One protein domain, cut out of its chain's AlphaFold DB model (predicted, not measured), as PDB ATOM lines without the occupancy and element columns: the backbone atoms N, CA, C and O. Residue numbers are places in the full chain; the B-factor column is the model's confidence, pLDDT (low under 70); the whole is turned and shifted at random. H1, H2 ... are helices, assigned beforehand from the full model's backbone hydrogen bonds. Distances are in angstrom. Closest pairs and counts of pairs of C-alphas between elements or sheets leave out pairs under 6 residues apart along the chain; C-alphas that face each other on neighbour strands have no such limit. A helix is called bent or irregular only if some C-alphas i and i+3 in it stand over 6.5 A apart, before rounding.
ATOM      1  N   ARG A 107      -0.654  -6.620 -40.802       94.00
ATOM      2  CA  ARG A 107      -1.771  -6.897 -39.884       94.00
ATOM      3  C   ARG A 107      -1.843  -8.371 -39.467       94.00
ATOM      4  O   ARG A 107      -1.940  -8.601 -38.265       94.00
ATOM      5  N   PRO A 108      -1.754  -9.370 -40.368       93.38
ATOM      6  CA  PRO A 108      -1.784 -10.773 -39.951       93.38
ATOM      7  C   PRO A 108      -0.634 -11.131 -39.003       93.38
ATOM      8  O   PRO A 108      -0.843 -11.827 -38.011       93.38
ATOM      9  N   GLN A 109       0.572 -10.615 -39.266       95.88
ATOM     10  CA  GLN A 109       1.708 -10.803 -38.367       95.88
ATOM     11  C   GLN A 109       1.456 -10.127 -37.019       95.88
ATOM     12  O   GLN A 109       1.692 -10.740 -35.987       95.88
ATOM     13  N   PHE A 110       0.897  -8.917 -37.005       95.94
ATOM     14  CA  PHE A 110       0.533  -8.235 -35.768       95.94
ATOM     15  C   PHE A 110      -0.437  -9.031 -34.904       95.94
ATOM     16  O   PHE A 110      -0.231  -9.101 -33.698       95.94
ATOM     17  N   GLU A 111      -1.463  -9.654 -35.483       94.31
ATOM     18  CA  GLU A 111      -2.398 -10.463 -34.694       94.31
ATOM     19  C   GLU A 111      -1.704 -11.689 -34.074       94.31
ATOM     20  O   GLU A 111      -1.952 -12.009 -32.909       94.31
ATOM     21  N   ASN A 112      -0.766 -12.313 -34.796       95.00
ATOM     22  CA  ASN A 112       0.043 -13.418 -34.275       95.00
ATOM     23  C   ASN A 112       1.003 -12.969 -33.165       95.00
ATOM     24  O   ASN A 112       1.056 -13.592 -32.106       95.00
ATOM     25  N   GLU A 113       1.736 -11.877 -33.381       96.62
ATOM     26  CA  GLU A 113       2.698 -11.327 -32.417       96.62
ATOM     27  C   GLU A 113       1.994 -10.791 -31.165       96.62
ATOM     28  O   GLU A 113       2.507 -10.929 -30.055       96.62
ATOM     29  N   LEU A 114       0.785 -10.245 -31.315       95.69
ATOM     30  CA  LEU A 114      -0.080  -9.880 -30.197       95.69
ATOM     31  C   LEU A 114      -0.476 -11.113 -29.380       95.69
ATOM     32  O   LEU A 114      -0.340 -11.108 -28.160       95.69
ATOM     33  N   MET A 115      -0.935 -12.184 -30.030       94.06
ATOM     34  CA  MET A 115      -1.273 -13.427 -29.329       94.06
ATOM     35  C   MET A 115      -0.061 -14.035 -28.617       94.06
ATOM     36  O   MET A 115      -0.179 -14.473 -27.469       94.06
ATOM     37  N   PHE A 116       1.106 -14.030 -29.263       95.88
ATOM     38  CA  PHE A 116       2.356 -14.487 -28.661       95.88
ATOM     39  C   PHE A 116       2.723 -13.648 -27.432       95.88
ATOM     40  O   PHE A 116       2.985 -14.207 -26.369       95.88
ATOM     41  N   PHE A 117       2.640 -12.321 -27.538       96.62
ATOM     42  CA  PHE A 117       2.906 -11.411 -26.428       96.62
ATOM     43  C   PHE A 117       1.983 -11.665 -25.237       96.62
ATOM     44  O   PHE A 117       2.450 -11.828 -24.116       96.62
ATOM     45  N   LEU A 118       0.670 -11.752 -25.468       94.88
ATOM     46  CA  LEU A 118      -0.308 -11.954 -24.395       94.88
ATOM     47  C   LEU A 118      -0.152 -13.313 -23.708       94.88
ATOM     48  O   LEU A 118      -0.283 -13.396 -22.490       94.88
ATOM     49  N   SER A 119       0.123 -14.367 -24.479       94.25
ATOM     50  CA  SER A 119       0.292 -15.723 -23.937       94.25
ATOM     51  C   SER A 119       1.593 -15.899 -23.155       94.25
ATOM     52  O   SER A 119       1.627 -16.709 -22.233       94.25
ATOM     53  N   ASN A 120       2.630 -15.119 -23.473       95.56
ATOM     54  CA  ASN A 120       3.934 -15.200 -22.815       95.56
ATOM     55  C   ASN A 120       4.197 -14.059 -21.834       95.56
ATOM     56  O   ASN A 120       5.234 -14.060 -21.188       95.56
ATOM     57  N   LEU A 121       3.273 -13.110 -21.666       94.75
ATOM     58  CA  LEU A 121       3.502 -11.905 -20.870       94.75
ATOM     59  C   LEU A 121       4.015 -12.210 -19.457       94.75
ATOM     60  O   LEU A 121       4.997 -11.618 -19.018       94.75
ATOM     61  N   LYS A 122       3.382 -13.162 -18.762       94.94
ATOM     62  CA  LYS A 122       3.817 -13.566 -17.422       94.94
ATOM     63  C   LYS A 122       5.207 -14.209 -17.450       94.94
ATOM     64  O   LYS A 122       6.034 -13.895 -16.608       94.94
ATOM     65  N   HIS A 123       5.482 -15.044 -18.448       96.38
ATOM     66  CA  HIS A 123       6.797 -15.653 -18.627       96.38
ATOM     67  C   HIS A 123       7.874 -14.626 -19.001       96.38
ATOM     68  O   HIS A 123       9.025 -14.794 -18.616       96.38
ATOM     69  N   PHE A 124       7.545 -13.555 -19.730       96.00
ATOM     70  CA  PHE A 124       8.476 -12.453 -19.984       96.00
ATOM     71  C   PHE A 124       8.809 -11.709 -18.693       96.00
ATOM     72  O   PHE A 124       9.976 -11.435 -18.441       96.00
ATOM     73  N   GLU A 125       7.797 -11.415 -17.874       94.56
ATOM     74  CA  GLU A 125       7.986 -10.775 -16.569       94.56
ATOM     75  C   GLU A 125       8.840 -11.657 -15.639       94.56
ATOM     76  O   GLU A 125       9.788 -11.161 -15.035       94.56
ATOM     77  N   ASP A 126       8.552 -12.959 -15.569       96.19
ATOM     78  CA  ASP A 126       9.301 -13.906 -14.734       96.19
ATOM     79  C   ASP A 126      10.754 -14.053 -15.205       96.19
ATOM     80  O   ASP A 126      11.660 -13.954 -14.384       96.19
ATOM     81  N   PHE A 127      10.986 -14.184 -16.516       96.06
ATOM     82  CA  PHE A 127      12.332 -14.219 -17.098       96.06
ATOM     83  C   PHE A 127      13.119 -12.942 -16.779       96.06
ATOM     84  O   PHE A 127      14.269 -12.992 -16.353       96.06
ATOM     85  N   GLN A 128      12.493 -11.772 -16.927       93.75
ATOM     86  CA  GLN A 128      13.141 -10.500 -16.603       93.75
ATOM     87  C   GLN A 128      13.517 -10.408 -15.121       93.75
ATOM     88  O   GLN A 128      14.610  -9.946 -14.821       93.75
ATOM     89  N   ILE A 129      12.645 -10.851 -14.207       93.50
ATOM     90  CA  ILE A 129      12.930 -10.870 -12.761       93.50
ATOM     91  C   ILE A 129      14.046 -11.863 -12.434       93.50
ATOM     92  O   ILE A 129      14.908 -11.577 -11.610       93.50
ATOM     93  N   GLU A 130      14.018 -13.036 -13.057       93.31
ATOM     94  CA  GLU A 130      14.977 -14.107 -12.811       93.31
ATOM     95  C   GLU A 130      16.406 -13.717 -13.215       93.31
ATOM     96  O   GLU A 130      17.354 -14.070 -12.507       93.31
ATOM     97  N   HIS A 131      16.553 -12.986 -14.323       92.75
ATOM     98  CA  HIS A 131      17.841 -12.542 -14.860       92.75
ATOM     99  C   HIS A 131      18.288 -11.157 -14.360       92.75
ATOM    100  O   HIS A 131      19.406 -10.730 -14.651       92.75
ATOM    101  N   ASP A 132      17.456 -10.451 -13.588       91.69
ATOM    102  CA  ASP A 132      17.812  -9.154 -13.011       91.69
ATOM    103  C   ASP A 132      18.745  -9.322 -11.802       91.69
ATOM    104  O   ASP A 132      18.390  -9.909 -10.777       91.69
ATOM    105  N   GLY A 133      19.968  -8.801 -11.914       86.94
ATOM    106  CA  GLY A 133      20.921  -8.773 -10.802       86.94
ATOM    107  C   GLY A 133      21.626 -10.104 -10.517       86.94
ATOM    108  O   GLY A 133      22.216 -10.261  -9.443       86.94
ATOM    109  N   ARG A 134      21.605 -11.052 -11.466       90.88
ATOM    110  CA  ARG A 134      22.478 -12.239 -11.444       90.88
ATOM    111  C   ARG A 134      23.957 -11.850 -11.513       90.88
ATOM    112  O   ARG A 134      24.310 -10.708 -11.811       90.88
ATOM    113  N   ASP A 135      24.845 -12.807 -11.223       89.88
ATOM    114  CA  ASP A 135      26.286 -12.563 -11.330       89.88
ATOM    115  C   ASP A 135      26.644 -12.148 -12.760       89.88
ATOM    116  O   ASP A 135      26.506 -12.902 -13.720       89.88
ATOM    117  N   PHE A 136      27.147 -10.923 -12.853       89.19
ATOM    118  CA  PHE A 136      27.538 -10.212 -14.057       89.19
ATOM    119  C   PHE A 136      28.402 -11.023 -15.038       89.19
ATOM    120  O   PHE A 136      28.337 -10.774 -16.242       89.19
ATOM    121  N   HIS A 137      29.251 -11.933 -14.545       88.50
ATOM    122  CA  HIS A 137      30.193 -12.696 -15.379       88.50
ATOM    123  C   HIS A 137      29.646 -14.044 -15.854       88.50
ATOM    124  O   HIS A 137      30.338 -14.737 -16.608       88.50
ATOM    125  N   LEU A 138      28.442 -14.430 -15.425       92.25
ATOM    126  CA  LEU A 138      27.793 -15.638 -15.918       92.25
ATOM    127  C   LEU A 138      27.318 -15.428 -17.352       92.25
ATOM    128  O   LEU A 138      26.798 -14.370 -17.714       92.25
ATOM    129  N   GLY A 139      27.558 -16.442 -18.175       91.81
ATOM    130  CA  GLY A 139      27.025 -16.498 -19.522       91.81
ATOM    131  C   GLY A 139      25.538 -16.802 -19.504       91.81
ATOM    132  O   GLY A 139      25.055 -17.478 -18.599       91.81
ATOM    133  N   VAL A 140      24.828 -16.314 -20.514       93.69
ATOM    134  CA  VAL A 140      23.449 -16.735 -20.760       93.69
ATOM    135  C   VAL A 140      23.492 -18.086 -21.462       93.69
ATOM    136  O   VAL A 140      24.129 -18.215 -22.510       93.69
ATOM    137  N   GLU A 141      22.831 -19.078 -20.876       93.94
ATOM    138  CA  GLU A 141      22.735 -20.423 -21.443       93.94
ATOM    139  C   GLU A 141      21.910 -20.421 -22.742       93.94
ATOM    140  O   GLU A 141      21.082 -19.538 -22.979       93.94
ATOM    141  N   ASP A 142      22.131 -21.412 -23.610       93.12
ATOM    142  CA  ASP A 142      21.552 -21.433 -24.965       93.12
ATOM    143  C   ASP A 142      20.013 -21.362 -24.965       93.12
ATOM    144  O   ASP A 142      19.409 -20.712 -25.822       93.12
ATOM    145  N   GLU A 143      19.368 -22.011 -23.995       94.94
ATOM    146  CA  GLU A 143      17.908 -22.047 -23.847       94.94
ATOM    147  C   GLU A 143      17.348 -20.655 -23.510       94.94
ATOM    148  O   GLU A 143      16.420 -20.175 -24.175       94.94
ATOM    149  N   ASP A 144      17.980 -19.969 -22.556       95.25
ATOM    150  CA  ASP A 144      17.635 -18.604 -22.150       95.25
ATOM    151  C   ASP A 144      17.934 -17.599 -23.266       95.25
ATOM    152  O   ASP A 144      17.165 -16.663 -23.497       95.25
ATOM    153  N   LEU A 145      19.012 -17.814 -24.026       95.00
ATOM    154  CA  LEU A 145      19.358 -16.983 -25.176       95.00
ATOM    155  C   LEU A 145      18.296 -17.086 -26.281       95.00
ATOM    156  O   LEU A 145      17.867 -16.062 -26.823       95.00
ATOM    157  N   ILE A 146      17.841 -18.301 -26.606       95.81
ATOM    158  CA  ILE A 146      16.768 -18.524 -27.588       95.81
ATOM    159  C   ILE A 146      15.484 -17.823 -27.137       95.81
ATOM    160  O   ILE A 146      14.819 -17.162 -27.948       95.81
ATOM    161  N   TYR A 147      15.144 -17.943 -25.852       96.69
ATOM    162  CA  TYR A 147      13.967 -17.300 -25.282       96.69
ATOM    163  C   TYR A 147      14.071 -15.769 -25.322       96.69
ATOM    164  O   TYR A 147      13.159 -15.098 -25.818       96.69
ATOM    165  N   PHE A 148      15.209 -15.214 -24.900       96.69
ATOM    166  CA  PHE A 148      15.486 -13.779 -24.947       96.69
ATOM    167  C   PHE A 148      15.369 -13.219 -26.366       96.69
ATOM    168  O   PHE A 148      14.748 -12.177 -26.572       96.69
ATOM    169  N   GLU A 149      15.906 -13.914 -27.372       96.69
ATOM    170  CA  GLU A 149      15.773 -13.485 -28.764       96.69
ATOM    171  C   GLU A 149      14.326 -13.497 -29.259       96.69
ATOM    172  O   GLU A 149      13.930 -12.613 -30.024       96.69
ATOM    173  N   ALA A 150      13.530 -14.493 -28.858       97.19
ATOM    174  CA  ALA A 150      12.116 -14.552 -29.209       97.19
ATOM    175  C   ALA A 150      11.335 -13.396 -28.567       97.19
ATOM    176  O   ALA A 150      10.599 -12.699 -29.273       97.19
ATOM    177  N   MET A 151      11.559 -13.143 -27.272       97.56
ATOM    178  CA  MET A 151      10.997 -11.993 -26.559       97.56
ATOM    179  C   MET A 151      11.410 -10.681 -27.236       97.56
ATOM    180  O   MET A 151      10.555  -9.871 -27.587       97.56
ATOM    181  N   HIS A 152      12.705 -10.486 -27.495       97.31
ATOM    182  CA  HIS A 152      13.231  -9.282 -28.141       97.31
ATOM    183  C   HIS A 152      12.563  -9.036 -29.494       97.31
ATOM    184  O   HIS A 152      11.988  -7.968 -29.700       97.31
ATOM    185  N   ARG A 153      12.544 -10.032 -30.391       97.12
ATOM    186  CA  ARG A 153      11.903  -9.902 -31.713       97.12
ATOM    187  C   ARG A 153      10.433  -9.502 -31.607       97.12
ATOM    188  O   ARG A 153      10.000  -8.624 -32.356       97.12
ATOM    189  N   ASN A 154       9.696 -10.104 -30.674       97.94
ATOM    190  CA  ASN A 154       8.292  -9.779 -30.440       97.94
ATOM    191  C   ASN A 154       8.113  -8.319 -29.979       97.94
ATOM    192  O   ASN A 154       7.310  -7.587 -30.561       97.94
ATOM    193  N   TYR A 155       8.919  -7.853 -29.016       97.56
ATOM    194  CA  TYR A 155       8.893  -6.457 -28.557       97.56
ATOM    195  C   TYR A 155       9.225  -5.480 -29.684       97.56
ATOM    196  O   TYR A 155       8.504  -4.500 -29.869       97.56
ATOM    197  N   ILE A 156      10.278  -5.748 -30.464       96.44
ATOM    198  CA  ILE A 156      10.669  -4.894 -31.594       96.44
ATOM    199  C   ILE A 156       9.542  -4.795 -32.615       96.44
ATOM    200  O   ILE A 156       9.212  -3.693 -33.060       96.44
ATOM    201  N   PHE A 157       8.937  -5.929 -32.980       97.25
ATOM    202  CA  PHE A 157       7.825  -5.935 -33.920       97.25
ATOM    203  C   PHE A 157       6.657  -5.090 -33.396       97.25
ATOM    204  O   PHE A 157       6.177  -4.203 -34.106       97.25
ATOM    205  N   LEU A 158       6.225  -5.324 -32.151       97.56
ATOM    206  CA  LEU A 158       5.102  -4.597 -31.559       97.56
ATOM    207  C   LEU A 158       5.400  -3.104 -31.417       97.56
ATOM    208  O   LEU A 158       4.525  -2.291 -31.715       97.56
ATOM    209  N   CYS A 159       6.621  -2.727 -31.035       96.88
ATOM    210  CA  CYS A 159       7.009  -1.323 -30.944       96.88
ATOM    211  C   CYS A 159       6.939  -0.636 -32.309       96.88
ATOM    212  O   CYS A 159       6.322   0.422 -32.432       96.88
ATOM    213  N   ASN A 160       7.486  -1.268 -33.351       94.56
ATOM    214  CA  ASN A 160       7.434  -0.736 -34.710       94.56
ATOM    215  C   ASN A 160       5.991  -0.603 -35.213       94.56
ATOM    216  O   ASN A 160       5.608   0.449 -35.726       94.56
ATOM    217  N   TYR A 161       5.169  -1.639 -35.025       95.50
ATOM    218  CA  TYR A 161       3.778  -1.642 -35.479       95.50
ATOM    219  C   TYR A 161       2.923  -0.594 -34.743       95.50
ATOM    220  O   TYR A 161       2.089   0.076 -35.352       95.50
ATOM    221  N   LEU A 162       3.134  -0.425 -33.434       94.94
ATOM    222  CA  LEU A 162       2.388   0.515 -32.585       94.94
ATOM    223  C   LEU A 162       2.985   1.931 -32.564       94.94
ATOM    224  O   LEU A 162       2.441   2.810 -31.885       94.94
ATOM    225  N   ASN A 163       4.071   2.158 -33.313       93.56
ATOM    226  CA  ASN A 163       4.830   3.406 -33.340       93.56
ATOM    227  C   ASN A 163       5.239   3.862 -31.924       93.56
ATOM    228  O   ASN A 163       4.955   4.990 -31.507       93.56
ATOM    229  N   ILE A 164       5.842   2.934 -31.180       96.19
ATOM    230  CA  ILE A 164       6.464   3.129 -29.867       96.19
ATOM    231  C   ILE A 164       7.968   3.301 -30.082       96.19
ATOM    232  O   ILE A 164       8.581   2.552 -30.846       96.19
ATOM    233  N   GLU A 165       8.562   4.289 -29.418       94.88
ATOM    234  CA  GLU A 165      10.007   4.494 -29.463       94.88
ATOM    235  C   GLU A 165      10.711   3.380 -28.679       94.88
ATOM    236  O   GLU A 165      10.455   3.180 -27.495       94.88
ATOM    237  N   ASN A 166      11.602   2.646 -29.345       92.88
ATOM    238  CA  ASN A 166      12.388   1.589 -28.723       92.88
ATOM    239  C   ASN A 166      13.872   1.971 -28.682       92.88
ATOM    240  O   ASN A 166      14.502   2.155 -29.725       92.88
ATOM    241  N   LEU A 167      14.429   2.010 -27.472       92.44
ATOM    242  CA  LEU A 167      15.845   2.292 -27.224       92.44
ATOM    243  C   LEU A 167      16.708   1.026 -27.129       92.44
ATOM    244  O   LEU A 167      17.934   1.128 -27.135       92.44
ATOM    245  N   ILE A 168      16.093  -0.159 -27.046       94.38
ATOM    246  CA  ILE A 168      16.812  -1.428 -26.911       94.38
ATOM    247  C   ILE A 168      17.525  -1.739 -28.237       94.38
ATOM    248  O   ILE A 168      16.860  -1.808 -29.281       94.38
ATOM    249  N   PRO A 169      18.856  -1.954 -28.229       94.88
ATOM    250  CA  PRO A 169      19.623  -2.257 -29.431       94.88
ATOM    251  C   PRO A 169      19.169  -3.547 -30.115       94.88
ATOM    252  O   PRO A 169      18.535  -4.417 -29.517       94.88
ATOM    253  N   SER A 170      19.552  -3.711 -31.382       95.06
ATOM    254  CA  SER A 170      19.341  -4.977 -32.087       95.06
ATOM    255  C   SER A 170      20.095  -6.121 -31.393       95.06
ATOM    256  O   SER A 170      21.184  -5.904 -30.862       95.06
ATOM    257  N   ILE A 171      19.587  -7.360 -31.468       94.44
ATOM    258  CA  ILE A 171      20.299  -8.551 -30.952       94.44
ATOM    259  C   ILE A 171      21.739  -8.618 -31.479       94.44
ATOM    260  O   ILE A 171      22.676  -8.919 -30.742       94.44
ATOM    261  N   LYS A 172      21.938  -8.289 -32.761       94.25
ATOM    262  CA  LYS A 172      23.265  -8.256 -33.384       94.25
ATOM    263  C   LYS A 172      24.194  -7.252 -32.698       94.25
ATOM    264  O   LYS A 172      25.373  -7.548 -32.505       94.25
ATOM    265  N   ASP A 173      23.682  -6.073 -32.359       94.94
ATOM    266  CA  ASP A 173      24.455  -5.054 -31.657       94.94
ATOM    267  C   ASP A 173      24.719  -5.434 -30.205       94.94
ATOM    268  O   ASP A 173      25.856  -5.280 -29.768       94.94
ATOM    269  N   LEU A 174      23.738  -6.011 -29.502       94.81
ATOM    270  CA  LEU A 174      23.924  -6.531 -28.143       94.81
ATOM    271  C   LEU A 174      25.057  -7.562 -28.097       94.81
ATOM    272  O   LEU A 174      26.033  -7.373 -27.374       94.81
ATOM    273  N   LYS A 175      25.014  -8.578 -28.968       93.38
ATOM    274  CA  LYS A 175      26.073  -9.599 -29.074       93.38
ATOM    275  C   LYS A 175      27.432  -8.992 -29.422       93.38
ATOM    276  O   LYS A 175      28.468  -9.409 -28.907       93.38
ATOM    277  N   ARG A 176      27.462  -7.985 -30.302       92.62
ATOM    278  CA  ARG A 176      28.701  -7.282 -30.673       92.62
ATOM    279  C   ARG A 176      29.290  -6.509 -29.489       92.62
ATOM    280  O   ARG A 176      30.502  -6.571 -29.282       92.62
ATOM    281  N   ILE A 177      28.455  -5.788 -28.743       92.62
ATOM    282  CA  ILE A 177      28.856  -5.028 -27.552       92.62
ATOM    283  C   ILE A 177      29.370  -5.993 -26.482       92.62
ATOM    284  O   ILE A 177      30.488  -5.806 -26.000       92.62
ATOM    285  N   SER A 178      28.631  -7.066 -26.208       92.12
ATOM    286  CA  SER A 178      28.999  -8.092 -25.229       92.12
ATOM    287  C   SER A 178      30.369  -8.715 -25.520       92.12
ATOM    288  O   SER A 178      31.294  -8.619 -24.708       92.12
ATOM    289  N   ARG A 179      30.586  -9.204 -26.751       90.00
ATOM    290  CA  ARG A 179      31.889  -9.747 -27.193       90.00
ATOM    291  C   ARG A 179      33.040  -8.751 -27.032       90.00
ATOM    292  O   ARG A 179      34.175  -9.140 -26.761       90.00
ATOM    293  N   SER A 180      32.767  -7.460 -27.223       89.38
ATOM    294  CA  SER A 180      33.771  -6.407 -27.045       89.38
ATOM    295  C   SER A 180      34.069  -6.095 -25.576       89.38
ATOM    296  O   SER A 180      35.155  -5.592 -25.286       89.38
ATOM    297  N   LYS A 181      33.135  -6.391 -24.664       89.88
ATOM    298  CA  LYS A 181      33.250  -6.150 -23.223       89.88
ATOM    299  C   LYS A 181      33.978  -7.298 -22.525       89.88
ATOM    300  O   LYS A 181      34.959  -7.059 -21.827       89.88
ATOM    301  N   PHE A 182      33.585  -8.538 -22.805       87.44
ATOM    302  CA  PHE A 182      34.111  -9.752 -22.166       87.44
ATOM    303  C   PHE A 182      35.287 -10.387 -22.931       87.44
ATOM    304  O   PHE A 182      35.432 -11.608 -22.998       87.44
ATOM    305  N   LYS A 183      36.140  -9.546 -23.539       73.38
ATOM    306  CA  LYS A 183      37.259  -9.953 -24.411       73.38
ATOM    307  C   LYS A 183      38.041 -11.133 -23.817       73.38
ATOM    308  O   LYS A 183      38.688 -10.985 -22.787       73.38
ATOM    309  N   GLY A 184      38.033 -12.272 -24.511       63.47
ATOM    310  CA  GLY A 184      38.815 -13.459 -24.144       63.47
ATOM    311  C   GLY A 184      37.995 -14.667 -23.697       63.47
ATOM    312  O   GLY A 184      38.554 -15.757 -23.629       63.47
ATOM    313  N   ASN A 185      36.690 -14.513 -23.468       60.50
ATOM    314  CA  ASN A 185      35.810 -15.622 -23.121       60.50
ATOM    315  C   ASN A 185      34.776 -15.805 -24.247       60.50
ATOM    316  O   ASN A 185      33.760 -15.128 -24.304       60.50
ATOM    317  N   THR A 186      35.095 -16.648 -25.236       64.62
ATOM    318  CA  THR A 186      34.274 -16.835 -26.453       64.62
ATOM    319  C   THR A 186      33.184 -17.890 -26.291       64.62
ATOM    320  O   THR A 186      32.610 -18.320 -27.288       64.62
ATOM    321  N   HIS A 187      32.962 -18.375 -25.069       77.75
ATOM    322  CA  HIS A 187      32.034 -19.472 -24.830       77.75
ATOM    323  C   HIS A 187      30.572 -19.031 -24.939       77.75
ATOM    324  O   HIS A 187      29.757 -19.804 -25.420       77.75
ATOM    325  N   TYR A 188      30.274 -17.777 -24.585       86.25
ATOM    326  CA  TYR A 188      28.917 -17.241 -24.551       86.25
ATOM    327  C   TYR A 188      28.739 -16.055 -25.503       86.25
ATOM    328  O   TYR A 188      29.668 -15.280 -25.753       86.25
ATOM    329  N   GLU A 189      27.531 -15.915 -26.056       90.44
ATOM    330  CA  GLU A 189      27.193 -14.799 -26.949       90.44
ATOM    331  C   GLU A 189      26.727 -13.546 -26.207       90.44
ATOM    332  O   GLU A 189      26.947 -12.438 -26.704       90.44
ATOM    333  N   LEU A 190      26.087 -13.746 -25.054       93.38
ATOM    334  CA  LEU A 190      25.635 -12.731 -24.110       93.38
ATOM    335  C   LEU A 190      25.948 -13.198 -22.687       93.38
ATOM    336  O   LEU A 190      26.057 -14.397 -22.421       93.38
ATOM    337  N   TYR A 191      26.066 -12.234 -21.784       94.00
ATOM    338  CA  TYR A 191      26.268 -12.440 -20.355       94.00
ATOM    339  C   TYR A 191      25.086 -11.863 -19.575       94.00
ATOM    340  O   TYR A 191      24.381 -10.985 -20.077       94.00
ATOM    341  N   GLU A 192      24.888 -12.307 -18.334       94.19
ATOM    342  CA  GLU A 192      23.798 -11.840 -17.459       94.19
ATOM    343  C   GLU A 192      23.811 -10.315 -17.264       94.19
ATOM    344  O   GLU A 192      22.761  -9.673 -17.174       94.19
ATOM    345  N   HIS A 193      25.004  -9.706 -17.308       92.69
ATOM    346  CA  HIS A 193      25.169  -8.256 -17.410       92.69
ATOM    347  C   HIS A 193      24.294  -7.628 -18.503       92.69
ATOM    348  O   HIS A 193      23.649  -6.606 -18.269       92.69
ATOM    349  N   ASP A 194      24.329  -8.202 -19.706       92.88
ATOM    350  CA  ASP A 194      23.689  -7.626 -20.882       92.88
ATOM    351  C   ASP A 194      22.169  -7.702 -20.743       92.88
ATOM    352  O   ASP A 194      21.474  -6.784 -21.160       92.88
ATOM    353  N   LEU A 195      21.640  -8.757 -20.120       93.38
ATOM    354  CA  LEU A 195      20.210  -8.869 -19.831       93.38
ATOM    355  C   LEU A 195      19.811  -7.835 -18.774       93.38
ATOM    356  O   LEU A 195      18.921  -7.023 -19.036       93.38
ATOM    357  N   THR A 196      20.526  -7.796 -17.643       93.38
ATOM    358  CA  THR A 196      20.279  -6.854 -16.534       93.38
ATOM    359  C   THR A 196      20.272  -5.391 -17.005       93.38
ATOM    360  O   THR A 196      19.407  -4.617 -16.600       93.38
ATOM    361  N   GLU A 197      21.181  -4.999 -17.909       93.50
ATOM    362  CA  GLU A 197      21.259  -3.627 -18.444       93.50
ATOM    363  C   GLU A 197      19.954  -3.173 -19.128       93.50
ATOM    364  O   GLU A 197      19.583  -1.998 -19.048       93.50
ATOM    365  N   TRP A 198      19.229  -4.097 -19.769       93.81
ATOM    366  CA  TRP A 198      18.039  -3.776 -20.562       93.81
ATOM    367  C   TRP A 198      16.712  -4.164 -19.904       93.81
ATOM    368  O   TRP A 198      15.670  -3.743 -20.416       93.81
ATOM    369  N   VAL A 199      16.708  -4.877 -18.767       92.31
ATOM    370  CA  VAL A 199      15.476  -5.280 -18.048       92.31
ATOM    371  C   VAL A 199      14.543  -4.089 -17.817       92.31
ATOM    372  O   VAL A 199      13.382  -4.132 -18.224       92.31
ATOM    373  N   GLY A 200      15.049  -2.982 -17.261       92.12
ATOM    374  CA  GLY A 200      14.226  -1.792 -17.007       92.12
ATOM    375  C   GLY A 200      13.626  -1.180 -18.282       92.12
ATOM    376  O   GLY A 200      12.499  -0.684 -18.273       92.12
ATOM    377  N   SER A 201      14.336  -1.271 -19.411       95.00
ATOM    378  CA  SER A 201      13.815  -0.815 -20.705       95.00
ATOM    379  C   SER A 201      12.701  -1.733 -21.215       95.00
ATOM    380  O   SER A 201      11.665  -1.236 -21.656       95.00
ATOM    381  N   PHE A 202      12.852  -3.057 -21.097       95.69
ATOM    382  CA  PHE A 202      11.788  -4.005 -21.447       95.69
ATOM    383  C   PHE A 202      10.539  -3.818 -20.580       95.69
ATOM    384  O   PHE A 202       9.422  -3.831 -21.101       95.69
ATOM    385  N   GLN A 203      10.700  -3.580 -19.279       94.56
ATOM    386  CA  GLN A 203       9.581  -3.304 -18.374       94.56
ATOM    387  C   GLN A 203       8.818  -2.038 -18.792       94.56
ATOM    388  O   GLN A 203       7.591  -2.069 -18.905       94.56
ATOM    389  N   ASN A 204       9.528  -0.953 -19.117       95.25
ATOM    390  CA  ASN A 204       8.907   0.278 -19.615       95.25
ATOM    391  C   ASN A 204       8.156   0.049 -20.935       95.25
ATOM    392  O   ASN A 204       6.988   0.426 -21.055       95.25
ATOM    393  N   LEU A 205       8.776  -0.647 -21.896       96.75
ATOM    394  CA  LEU A 205       8.116  -0.997 -23.158       96.75
ATOM    395  C   LEU A 205       6.877  -1.863 -22.935       96.75
ATOM    396  O   LEU A 205       5.875  -1.681 -23.620       96.75
ATOM    397  N   THR A 206       6.902  -2.766 -21.954       95.94
ATOM    398  CA  THR A 206       5.742  -3.596 -21.601       95.94
ATOM    399  C   THR A 206       4.542  -2.727 -21.237       95.94
ATOM    400  O   THR A 206       3.436  -2.961 -21.727       95.94
ATOM    401  N   VAL A 207       4.751  -1.697 -20.412       95.31
ATOM    402  CA  VAL A 207       3.693  -0.754 -20.014       95.31
ATOM    403  C   VAL A 207       3.163   0.020 -21.223       95.31
ATOM    404  O   VAL A 207       1.946   0.121 -21.409       95.31
ATOM    405  N   GLU A 208       4.053   0.529 -22.077       96.69
ATOM    406  CA  GLU A 208       3.657   1.289 -23.266       96.69
ATOM    407  C   GLU A 208       2.903   0.437 -24.293       96.69
ATOM    408  O   GLU A 208       1.858   0.859 -24.801       96.69
ATOM    409  N   ILE A 209       3.378  -0.787 -24.547       97.31
ATOM    410  CA  ILE A 209       2.717  -1.764 -25.417       97.31
ATOM    411  C   ILE A 209       1.318  -2.066 -24.874       97.31
ATOM    412  O   ILE A 209       0.344  -1.906 -25.611       97.31
ATOM    413  N   LYS A 210       1.180  -2.409 -23.581       95.88
ATOM    414  CA  LYS A 210      -0.130  -2.656 -22.941       95.88
ATOM    415  C   LYS A 210      -1.088  -1.476 -23.165       95.88
ATOM    416  O   LYS A 210      -2.236  -1.675 -23.568       95.88
ATOM    417  N   HIS A 211      -0.618  -0.241 -22.969       95.06
ATOM    418  CA  HIS A 211      -1.432   0.960 -23.177       95.06
ATOM    419  C   HIS A 211      -1.872   1.139 -24.643       95.06
ATOM    420  O   HIS A 211      -3.055   1.362 -24.921       95.06
ATOM    421  N   LYS A 212      -0.945   1.018 -25.600       95.94
ATOM    422  CA  LYS A 212      -1.237   1.174 -27.035       95.94
ATOM    423  C   LYS A 212      -2.146   0.067 -27.566       95.94
ATOM    424  O   LYS A 212      -3.050   0.364 -28.350       95.94
ATOM    425  N   LEU A 213      -1.977  -1.169 -27.100       95.00
ATOM    426  CA  LEU A 213      -2.837  -2.296 -27.464       95.00
ATOM    427  C   LEU A 213      -4.289  -2.068 -27.048       95.00
ATOM    428  O   LEU A 213      -5.189  -2.284 -27.860       95.00
ATOM    429  N   LYS A 214      -4.531  -1.548 -25.835       94.38
ATOM    430  CA  LYS A 214      -5.888  -1.179 -25.395       94.38
ATOM    431  C   LYS A 214      -6.539  -0.167 -26.338       94.38
ATOM    432  O   LYS A 214      -7.723  -0.301 -26.644       94.38
ATOM    433  N   ASN A 215      -5.779   0.808 -26.839       92.62
ATOM    434  CA  ASN A 215      -6.295   1.791 -27.795       92.62
ATOM    435  C   ASN A 215      -6.637   1.151 -29.148       92.62
ATOM    436  O   ASN A 215      -7.747   1.348 -29.637       92.62
ATOM    437  N   VAL A 216      -5.742   0.332 -29.713       91.94
ATOM    438  CA  VAL A 216      -5.984  -0.369 -30.991       91.94
ATOM    439  C   VAL A 216      -7.208  -1.280 -30.903       91.94
ATOM    440  O   VAL A 216      -8.073  -1.257 -31.776       91.94
ATOM    441  N   VAL A 217      -7.314  -2.059 -29.826       91.75
ATOM    442  CA  VAL A 217      -8.444  -2.971 -29.621       91.75
ATOM    443  C   VAL A 217      -9.750  -2.211 -29.403       91.75
ATOM    444  O   VAL A 217     -10.792  -2.641 -29.891       91.75
ATOM    445  N   LYS A 218      -9.711  -1.054 -28.734       91.56
ATOM    446  CA  LYS A 218     -10.882  -0.185 -28.569       91.56
ATOM    447  C   LYS A 218     -11.335   0.448 -29.887       91.56
ATOM    448  O   LYS A 218     -12.538   0.547 -30.113       91.56
ATOM    449  N   GLU A 219     -10.408   0.875 -30.746       91.88
ATOM    450  CA  GLU A 219     -10.745   1.406 -32.077       91.88
ATOM    451  C   GLU A 219     -11.416   0.350 -32.968       91.88
ATOM    452  O   GLU A 219     -12.374   0.659 -33.675       91.88
ATOM    453  N   ASP A 220     -10.955  -0.899 -32.874       94.06
ATOM    454  CA  ASP A 220     -11.462  -2.046 -33.634       94.06
ATOM    455  C   ASP A 220     -12.441  -2.909 -32.797       94.06
ATOM    456  O   ASP A 220     -12.590  -4.106 -33.038       94.06
ATOM    457  N   LEU A 221     -13.115  -2.344 -31.783       94.25
ATOM    458  CA  LEU A 221     -13.855  -3.126 -30.773       94.25
ATOM    459  C   LEU A 221     -14.871  -4.099 -31.387       94.25
ATOM    460  O   LEU A 221     -14.936  -5.266 -31.002       94.25
ATOM    461  N   SER A 222     -15.659  -3.623 -32.353       94.50
ATOM    462  CA  SER A 222     -16.679  -4.446 -33.019       94.50
ATOM    463  C   SER A 222     -16.081  -5.608 -33.821       94.50
ATOM    464  O   SER A 222     -16.684  -6.680 -33.886       94.50
ATOM    465  N   TYR A 223     -14.880  -5.424 -34.377       96.00
ATOM    466  CA  TYR A 223     -14.133  -6.480 -35.050       96.00
ATOM    467  C   TYR A 223     -13.693  -7.545 -34.046       96.00
ATOM    468  O   TYR A 223     -14.036  -8.716 -34.200       96.00
ATOM    469  N   TRP A 224     -13.030  -7.145 -32.959       95.12
ATOM    470  CA  TRP A 224     -12.519  -8.091 -31.964       95.12
ATOM    471  C   TRP A 224     -13.618  -8.871 -31.242       95.12
ATOM    472  O   TRP A 224     -13.477 -10.077 -31.055       95.12
ATOM    473  N   LEU A 225     -14.744  -8.223 -30.921       94.81
ATOM    474  CA  LEU A 225     -15.928  -8.888 -30.359       94.81
ATOM    475  C   LEU A 225     -16.479 -10.000 -31.256       94.81
ATOM    476  O   LEU A 225     -17.124 -10.921 -30.763       94.81
ATOM    477  N   SER A 226     -16.255  -9.902 -32.563       93.88
ATOM    478  CA  SER A 226     -16.817 -10.831 -33.543       93.88
ATOM    479  C   SER A 226     -15.817 -11.899 -33.982       93.88
ATOM    480  O   SER A 226     -16.219 -13.005 -34.322       93.88
ATOM    481  N   VAL A 227     -14.523 -11.564 -33.996       92.56
ATOM    482  CA  VAL A 227     -13.457 -12.421 -34.538       92.56
ATOM    483  C   VAL A 227     -12.704 -13.172 -33.441       92.56
ATOM    484  O   VAL A 227     -12.418 -14.354 -33.605       92.56
ATOM    485  N   ASN A 228     -12.377 -12.518 -32.321       91.38
ATOM    486  CA  ASN A 228     -11.589 -13.128 -31.247       91.38
ATOM    487  C   ASN A 228     -11.886 -12.465 -29.889       91.38
ATOM    488  O   ASN A 228     -11.146 -11.603 -29.404       91.38
ATOM    489  N   THR A 229     -12.986 -12.889 -29.266       91.25
ATOM    490  CA  THR A 229     -13.433 -12.391 -27.953       91.25
ATOM    491  C   THR A 229     -12.445 -12.699 -26.835       91.25
ATOM    492  O   THR A 229     -12.309 -11.912 -25.900       91.25
ATOM    493  N   THR A 230     -11.723 -13.817 -26.930       90.31
ATOM    494  CA  THR A 230     -10.693 -14.188 -25.958       90.31
ATOM    495  C   THR A 230      -9.569 -13.158 -25.944       90.31
ATOM    496  O   THR A 230      -9.277 -12.608 -24.885       90.31
ATOM    497  N   LEU A 231      -8.991 -12.831 -27.105       89.25
ATOM    498  CA  LEU A 231      -7.941 -11.813 -27.222       89.25
ATOM    499  C   LEU A 231      -8.411 -10.467 -26.668       89.25
ATOM    500  O   LEU A 231      -7.697  -9.849 -25.879       89.25
ATOM    501  N   LEU A 232      -9.627 -10.041 -27.029       92.00
ATOM    502  CA  LEU A 232     -10.229  -8.817 -26.498       92.00
ATOM    503  C   LEU A 232     -10.239  -8.814 -24.965       92.00
ATOM    504  O   LEU A 232      -9.787  -7.851 -24.348       92.00
ATOM    505  N   ASN A 233     -10.724  -9.896 -24.353       89.69
ATOM    506  CA  ASN A 233     -10.795 -10.012 -22.899       89.69
ATOM    507  C   ASN A 233      -9.408  -9.976 -22.254       89.69
ATOM    508  O   ASN A 233      -9.246  -9.319 -21.228       89.69
ATOM    509  N   TYR A 234      -8.405 -10.627 -22.847       91.44
ATOM    510  CA  TYR A 234      -7.029 -10.531 -22.352       91.44
ATOM    511  C   TYR A 234      -6.533  -9.086 -22.381       91.44
ATOM    512  O   TYR A 234      -6.095  -8.585 -21.352       91.44
ATOM    513  N   VAL A 235      -6.677  -8.383 -23.511       91.12
ATOM    514  CA  VAL A 235      -6.193  -6.999 -23.657       91.12
ATOM    515  C   VAL A 235      -6.894  -6.029 -22.703       91.12
ATOM    516  O   VAL A 235      -6.253  -5.134 -22.150       91.12
ATOM    517  N   LEU A 236      -8.202  -6.191 -22.482       88.38
ATOM    518  CA  LEU A 236      -8.951  -5.333 -21.557       88.38
ATOM    519  C   LEU A 236      -8.526  -5.518 -20.093       88.38
ATOM    520  O   LEU A 236      -8.599  -4.555 -19.330       88.38
ATOM    521  N   ASN A 237      -8.048  -6.712 -19.728       87.38
ATOM    522  CA  ASN A 237      -7.611  -7.059 -18.373       87.38
ATOM    523  C   ASN A 237      -6.097  -6.878 -18.128       87.38
ATOM    524  O   ASN A 237      -5.634  -7.210 -17.039       87.38
ATOM    525  N   LEU A 238      -5.338  -6.375 -19.115       85.88
ATOM    526  CA  LEU A 238      -3.911  -6.036 -18.975       85.88
ATOM    527  C   LEU A 238      -3.628  -4.928 -17.958       85.88
ATOM    528  O   LEU A 238      -4.500  -4.044 -17.783       85.88
TER     529      LEU A 238
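AT A GLANCE: This is residues 107 to 238 of the 238 residues of the protein "DUF4365 domain-containing protein" of Chryseobacterium viscerum (UniProt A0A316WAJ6). This is a rod of helices in which the long, kinked H4 runs along much of the length, with H2 and the second arm of the bent H1 packing on it. The small hairpin of H5 and H6 caps one end, and H3 with the link after it makes the other. The printed part has 132 residues with six named helices, H1 to H6 in order, and no named strand: the class is all helix, its packing mostly crossed. It is only just compact, close to loose, with a radius of gyration of the C-alphas of 16.5 A, and spans 57 by 23 by 21 A.

HOW THE PARTS SIT: Start at H1, residues 107 to 131, assigned as one helix by its hydrogen bonds but bent, with C-alphas 119 and 122 7.7 A apart; its arms H1a, 107 to 119, and H1b, 122 to 131, stand at a steep tilt of 64 degrees. H2, residues 142 to 162, touches H1a with residues 154 to 161 alone, closest at the C-alphas of Glu 113 and Asn 154, 6.1 A. H4, residues 192 to 219, is irregular, with C-alphas 197 and 200 7.4 A apart, and has a kink of 41 degrees near residue 200. With residues 192 to 203 alone it touches H1b, opposite ways at a shallow tilt of 19 degrees; the closest C-alphas, of Gln 128 and Val 199, are 5.9 A apart. H2 touches H4 with residues 155 to 162 alone, closest at the C-alphas of Leu 162 and Lys 212, 6.7 A. H3, residues 171 to 181, touches no helix; it is close to H4 but not clearly touching, its closest C-alpha pair Ser 178 and Asp 194 at 6.9 A. H5, residues 221 to 227, and H6, residues 229 to 236, form a helical hairpin, closest at the C-alphas of Trp 224 and Leu 232, 6.0 A. H6 touches H4, closest at the C-alphas of Lys 214 and Val 235, 6.1 A. Every O i to N i+4 pair is within hydrogen-bond range in H1a, H1b, H2, H3 and H6, against 21 of 24 in H4 and 2 of 3 in H5.

IN THESE COORDINATES: Find C-alpha 107 at (-1.771, -6.897, -39.884), where H1a begins. H2 runs 30.1 A; H4 runs 39.8 A from C-alpha 192 at (23.798, -11.840, -17.459). H6 ends at C-alpha 236, (-8.951, -5.333, -21.557).

THE WHOLE: The C-alphas farthest apart, of Gly 184 and Ser 222, are 56.9 A apart. The printed part has no cut and no long link. Residues 184 to 186 have pLDDT under 70.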